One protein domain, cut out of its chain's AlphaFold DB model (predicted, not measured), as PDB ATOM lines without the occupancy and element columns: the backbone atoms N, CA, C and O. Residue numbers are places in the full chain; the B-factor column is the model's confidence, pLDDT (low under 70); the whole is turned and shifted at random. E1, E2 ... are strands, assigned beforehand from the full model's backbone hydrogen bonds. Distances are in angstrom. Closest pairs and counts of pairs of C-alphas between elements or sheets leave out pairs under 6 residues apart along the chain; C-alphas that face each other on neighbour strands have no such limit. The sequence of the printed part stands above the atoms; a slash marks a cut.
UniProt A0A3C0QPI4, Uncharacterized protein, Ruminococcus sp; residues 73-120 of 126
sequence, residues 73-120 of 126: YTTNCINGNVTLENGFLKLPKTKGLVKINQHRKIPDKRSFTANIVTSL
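What this domain is: This is residues 73 to 120 of the 126 residues of an uncharacterized protein of Ruminococcus sp (UniProt A0A3C0QPI4). This domain has little regular structure: a small three-stranded antiparallel sheet, E1 - E2 - E3, forms one side, and a long loop, residues 100 to 120, swings out from E3 and folds back over one face of the sheet. The printed part begins on that same side of the sheet, with the C-alpha of Tyr 73 9.2 A from that of Leu 120, and residues 74 to 77 run off beyond the ends of the strands. The printed part has 48 residues, 9 of them in E1, E2 and E3, with no named helix; it is all strand, compact, with a radius of gyration of the C-alphas of 10.3 A, and spans 27 by 23 by 18 A.

Where its parts are: E1 is residues 83 to 85, beginning at C-alpha 83 (165.225, 200.260, 273.257). E2 is residues 88 to 90. E3 is residues 97 to 99, ending at C-alpha 99 (166.877, 189.086, 277.369).

How they stand to each other: The strands form a meander, each the antiparallel neighbour of the one before. The hairpin E1 and E2 has N 88 and O 85 at 2.8 A; the hairpin E2 and E3 has N 89 and O 98 at 2.8 A, both within hydrogen-bond range.

The domain as a whole: The C-alphas of Lys 109 and Leu 120, the two farthest apart, are 27.5 A apart. The printed part has no cut. Residues 108 to 120 have pLDDT under 70.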
ATOM      1  N   TYR A  73     162.433 187.511 264.223       80.81
ATOM      2  CA  TYR A  73     161.599 188.710 264.250       80.81
ATOM      3  C   TYR A  73     162.356 189.872 263.604       80.81
ATOM      4  O   TYR A  73     163.562 189.950 263.791       80.81
ATOM      5  N   THR A  74     161.702 190.734 262.822       83.06
ATOM      6  CA  THR A  74     162.333 191.922 262.217       83.06
ATOM      7  C   THR A  74     161.358 193.084 262.245       83.06
ATOM      8  O   THR A  74     160.279 193.007 261.660       83.06
ATOM      9  N   THR A  75     161.757 194.163 262.905       83.56
ATOM     10  CA  THR A  75     160.989 195.404 263.006       83.56
ATOM     11  C   THR A  75     161.900 196.595 262.752       83.56
ATOM     12  O   THR A  75     163.119 196.483 262.895       83.56
ATOM     13  N   ASN A  76     161.296 197.714 262.370       83.06
ATOM     14  CA  ASN A  76     161.998 198.965 262.147       83.06
ATOM     15  C   ASN A  76     161.944 199.791 263.435       83.06
ATOM     16  O   ASN A  76     160.871 199.983 264.018       83.06
ATOM     17  N   CYS A  77     163.096 200.305 263.856       79.94
ATOM     18  CA  CYS A  77     163.167 201.228 264.980       79.94
ATOM     19  C   CYS A  77     162.638 202.602 264.556       79.94
ATOM     20  O   CYS A  77     163.212 203.247 263.681       79.94
ATOM     21  N   ILE A  78     161.542 203.041 265.169       79.94
ATOM     22  CA  ILE A  78     160.901 204.334 264.920       79.94
ATOM     23  C   ILE A  78     160.496 204.923 266.271       79.94
ATOM     24  O   ILE A  78     159.876 204.238 267.083       79.94
ATOM     25  N   ASN A  79     160.836 206.192 266.512       78.62
ATOM     26  CA  ASN A  79     160.419 206.957 267.696       78.62
ATOM     27  C   ASN A  79     160.658 206.237 269.041       78.62
ATOM     28  O   ASN A  79     159.814 206.285 269.930       78.62
ATOM     29  N   GLY A  80     161.779 205.520 269.186       76.25
ATOM     30  CA  GLY A  80     162.115 204.825 270.437       76.25
ATOM     31  C   GLY A  80     161.215 203.626 270.774       76.25
ATOM     32  O   GLY A  80     161.176 203.195 271.923       76.25
ATOM     33  N   ASN A  81     160.492 203.065 269.796       79.06
ATOM     34  CA  ASN A  81     159.673 201.859 269.978       79.06
ATOM     35  C   ASN A  81     160.487 200.612 270.377       79.06
ATOM     36  O   ASN A  81     159.932 199.679 270.960       79.06
ATOM     37  N   VAL A  82     161.782 200.601 270.060       83.06
ATOM     38  CA  VAL A  82     162.729 199.557 270.432       83.06
ATOM     39  C   VAL A  82     163.902 200.192 271.167       83.06
ATOM     40  O   VAL A  82     164.601 201.035 270.603       83.06
ATOM     41  N   THR A  83     164.121 199.779 272.414       82.50
ATOM     42  CA  THR A  83     165.225 200.260 273.257       82.50
ATOM     43  C   THR A  83     166.037 199.095 273.794       82.50
ATOM     44  O   THR A  83     165.515 197.997 274.008       82.50
ATOM     45  N   LEU A  84     167.337 199.327 273.973       82.06
ATOM     46  CA  LEU A  84     168.242 198.392 274.624       82.06
ATOM     47  C   LEU A  84     168.609 198.948 275.997       82.06
ATOM     48  O   LEU A  84     169.199 200.019 276.085       82.06
ATOM     49  N   GLU A  85     168.293 198.205 277.049       81.75
ATOM     50  CA  GLU A  85     168.529 198.601 278.436       81.75
ATOM     51  C   GLU A  85     169.110 197.408 279.199       81.75
ATOM     52  O   GLU A  85     168.497 196.344 279.265       81.75
ATOM     53  N   ASN A  86     170.315 197.556 279.757       82.00
ATOM     54  CA  ASN A  86     170.951 196.570 280.646       82.00
ATOM     55  C   ASN A  86     171.013 195.124 280.098       82.00
ATOM     56  O   ASN A  86     170.857 194.160 280.844       82.00
ATOM     57  N   GLY A  87     171.231 194.952 278.787       82.94
ATOM     58  CA  GLY A  87     171.260 193.624 278.145       82.94
ATOM     59  C   GLY A  87     169.876 193.036 277.840       82.94
ATOM     60  O   GLY A  87     169.756 191.867 277.458       82.94
ATOM     61  N   PHE A  88     168.831 193.848 277.967       86.19
ATOM     62  CA  PHE A  88     167.472 193.520 277.578       86.19
ATOM     63  C   PHE A  88     166.979 194.428 276.460       86.19
ATOM     64  O   PHE A  88     167.348 195.594 276.358       86.19
ATOM     65  N   LEU A  89     166.108 193.874 275.630       86.12
ATOM     66  CA  LEU A  89     165.488 194.542 274.507       86.12
ATOM     67  C   LEU A  89     164.009 194.783 274.799       86.12
ATOM     68  O   LEU A  89     163.241 193.840 275.006       86.12
ATOM     69  N   LYS A  90     163.599 196.045 274.771       85.44
ATOM     70  CA  LYS A  90     162.195 196.441 274.760       85.44
ATOM     71  C   LYS A  90     161.684 196.344 273.330       85.44
ATOM     72  O   LYS A  90     162.246 196.969 272.438       85.44
ATOM     73  N   LEU A  91     160.635 195.561 273.105       85.62
ATOM     74  CA  LEU A  91     160.019 195.398 271.788       85.62
ATOM     75  C   LEU A  91     158.591 195.951 271.780       85.62
ATOM     76  O   LEU A  91     157.887 195.840 272.790       85.62
ATOM     77  N   PRO A  92     158.113 196.486 270.641       84.44
ATOM     78  CA  PRO A  92     156.721 196.886 270.509       84.44
ATOM     79  C   PRO A  92     155.798 195.682 270.719       84.44
ATOM     80  O   PRO A  92     156.135 194.550 270.364       84.44
ATOM     81  N   LYS A  93     154.625 195.936 271.313       84.44
ATOM     82  CA  LYS A  93     153.552 194.946 271.545       84.44
ATOM     83  C   LYS A  93     153.943 193.733 272.405       84.44
ATOM     84  O   LYS A  93     153.128 192.841 272.615       84.44
ATOM     85  N   THR A  94     155.150 193.721 272.967       83.75
ATOM     86  CA  THR A  94     155.581 192.728 273.953       83.75
ATOM     87  C   THR A  94     155.296 193.261 275.353       83.75
ATOM     88  O   THR A  94     155.582 194.418 275.645       83.75
ATOM     89  N   LYS A  95     154.737 192.429 276.241       79.31
ATOM     90  CA  LYS A  95     154.389 192.829 277.620       79.31
ATOM     91  C   LYS A  95     155.602 193.011 278.550       79.31
ATOM     92  O   LYS A  95     155.419 193.329 279.718       79.31
ATOM     93  N   GLY A  96     156.825 192.800 278.069       83.75
ATOM     94  CA  GLY A  96     158.024 192.834 278.898       83.75
ATOM     95  C   GLY A  96     159.316 192.942 278.099       83.75
ATOM     96  O   GLY A  96     159.314 193.006 276.868       83.75
ATOM     97  N   LEU A  97     160.419 192.966 278.838       86.31
ATOM     98  CA  LEU A  97     161.773 193.045 278.313       86.31
ATOM     99  C   LEU A  97     162.272 191.659 277.877       86.31
ATOM    100  O   LEU A  97     162.102 190.667 278.585       86.31
ATOM    101  N   VAL A  98     162.916 191.586 276.714       85.56
ATOM    102  CA  VAL A  98     163.466 190.343 276.160       85.56
ATOM    103  C   VAL A  98     164.962 190.294 276.432       85.56
ATOM    104  O   VAL A  98     165.701 191.159 275.973       85.56
ATOM    105  N   LYS A  99     165.436 189.277 277.155       86.12
ATOM    106  CA  LYS A  99     166.877 189.086 277.369       86.12
ATOM    107  C   LYS A  99     167.568 188.820 276.033       86.12
ATOM    108  O   LYS A  99     167.126 187.951 275.280       86.12
ATOM    109  N   ILE A 100     168.658 189.532 275.753       84.50
ATOM    110  CA  ILE A 100     169.428 189.331 274.524       84.50
ATOM    111  C   ILE A 100     170.828 188.789 274.804       84.50
ATOM    112  O   ILE A 100     171.467 189.132 275.792       84.50
ATOM    113  N   ASN A 101     171.323 187.978 273.870       83.31
ATOM    114  CA  ASN A 101     172.739 187.641 273.778       83.31
ATOM    115  C   ASN A 101     173.375 188.564 272.738       83.31
ATOM    116  O   ASN A 101     173.292 188.327 271.532       83.31
ATOM    117  N   GLN A 102     173.955 189.662 273.210       78.94
ATOM    118  CA  GLN A 102     174.527 190.685 272.347       78.94
ATOM    119  C   GLN A 102     175.889 190.240 271.797       78.94
ATOM    120  O   GLN A 102     176.864 190.154 272.532       78.94
ATOM    121  N   HIS A 103     175.971 190.006 270.485       77.69
ATOM    122  CA  HIS A 103     177.237 189.645 269.832       77.69
ATOM    123  C   HIS A 103     178.197 190.842 269.665       77.69
ATOM    124  O   HIS A 103     179.410 190.662 269.638       77.69
ATOM    125  N   ARG A 104     177.678 192.073 269.527       79.62
ATOM    126  CA  ARG A 104     178.478 193.305 269.372       79.62
ATOM    127  C   ARG A 104     177.853 194.466 270.136       79.62
ATOM    128  O   ARG A 104     176.632 194.624 270.099       79.62
ATOM    129  N   LYS A 105     178.685 195.304 270.766       75.94
ATOM    130  CA  LYS A 105     178.239 196.564 271.380       75.94
ATOM    131  C   LYS A 105     177.644 197.482 270.308       75.94
ATOM    132  O   LYS A 105     178.214 197.622 269.228       75.94
ATOM    133  N   ILE A 106     176.488 198.067 270.606       72.88
ATOM    134  CA  ILE A 106     175.815 199.022 269.721       72.88
ATOM    135  C   ILE A 106     176.300 200.424 270.124       72.88
ATOM    136  O   ILE A 106     176.250 200.734 271.310       72.88
ATOM    137  N   PRO A 107     176.812 201.247 269.194       70.19
ATOM    138  CA  PRO A 107     177.246 202.606 269.509       70.19
ATOM    139  C   PRO A 107     176.044 203.536 269.752       70.19
ATOM    140  O   PRO A 107     175.084 203.499 268.984       70.19
ATOM    141  N   ASP A 108     176.144 204.421 270.749       64.50
ATOM    142  CA  ASP A 108     175.055 205.305 271.221       64.50
ATOM    143  C   ASP A 108     174.492 206.277 270.170       64.50
ATOM    144  O   ASP A 108     173.370 206.759 270.290       64.50
ATOM    145  N   LYS A 109     175.275 206.608 269.137       51.06
ATOM    146  CA  LYS A 109     175.064 207.818 268.321       51.06
ATOM    147  C   LYS A 109     174.605 207.585 266.884       51.06
ATOM    148  O   LYS A 109     174.729 208.484 266.054       51.06
ATOM    149  N   ARG A 110     174.107 206.396 266.546       47.84
ATOM    150  CA  ARG A 110     173.553 206.151 265.208       47.84
ATOM    151  C   ARG A 110     172.067 205.863 265.307       47.84
ATOM    152  O   ARG A 110     171.649 204.891 265.925       47.84
ATOM    153  N   SER A 111     171.294 206.727 264.660       41.94
ATOM    154  CA  SER A 111     169.930 206.506 264.193       41.94
ATOM    155  C   SER A 111     169.901 205.253 263.321       41.94
ATOM    156  O   SER A 111     169.931 205.302 262.095       41.94
ATOM    157  N   PHE A 112     169.932 204.086 263.948       49.12
ATOM    158  CA  PHE A 112     169.800 202.853 263.211       49.12
ATOM    159  C   PHE A 112     168.347 202.731 262.764       49.12
ATOM    160  O   PHE A 112     167.443 202.586 263.587       49.12
ATOM    161  N   THR A 113     168.143 202.612 261.458       41.62
ATOM    162  CA  THR A 113     167.136 201.689 260.929       41.62
ATOM    163  C   THR A 113     167.608 200.278 261.305       41.62
ATOM    164  O   THR A 113     168.145 199.537 260.482       41.62
ATOM    165  N   ALA A 114     167.578 199.935 262.598       48.94
ATOM    166  CA  ALA A 114     168.093 198.658 263.062       48.94
ATOM    167  C   ALA A 114     167.090 197.590 262.644       48.94
ATOM    168  O   ALA A 114     166.012 197.484 263.216       48.94
ATOM    169  N   ASN A 115     167.462 196.774 261.660       51.56
ATOM    170  CA  ASN A 115     166.823 195.484 261.467       51.56
ATOM    171  C   ASN A 115     167.255 194.593 262.630       51.56
ATOM    172  O   ASN A 115     168.276 193.907 262.559       51.56
ATOM    173  N   ILE A 116     166.515 194.640 263.735       58.78
ATOM    174  CA  ILE A 116     166.791 193.748 264.854       58.78
ATOM    175  C   ILE A 116     166.231 192.391 264.483       58.78
ATOM    176  O   ILE A 116     165.021 192.190 264.480       58.78
ATOM    177  N   VAL A 117     167.136 191.482 264.130       56.91
ATOM    178  CA  VAL A 117     166.827 190.082 263.868       56.91
ATOM    179  C   VAL A 117     167.004 189.312 265.167       56.91
ATOM    180  O   VAL A 117     168.104 188.869 265.488       56.91
ATOM    181  N   THR A 118     165.929 189.143 265.933       56.38
ATOM    182  CA  THR A 118     165.967 188.255 267.102       56.38
ATOM    183  C   THR A 118     165.776 186.828 266.611       56.38
ATOM    184  O   THR A 118     164.685 186.488 266.155       56.38
ATOM    185  N   SER A 119     166.818 185.998 266.664       56.72
ATOM    186  CA  SER A 119     166.700 184.558 266.438       56.72
ATOM    187  C   SER A 119     166.631 183.819 267.770       56.72
ATOM    188  O   SER A 119     167.477 183.996 268.643       56.72
ATOM    189  N   LEU A 120     165.622 182.964 267.930       54.00
ATOM    190  CA  LEU A 120     165.609 181.991 269.022       54.00
ATOM    191  C   LEU A 120     166.683 180.937 268.727       54.00
ATOM    192  O   LEU A 120     166.483 180.071 267.871       54.00
TER     193      LEU A 120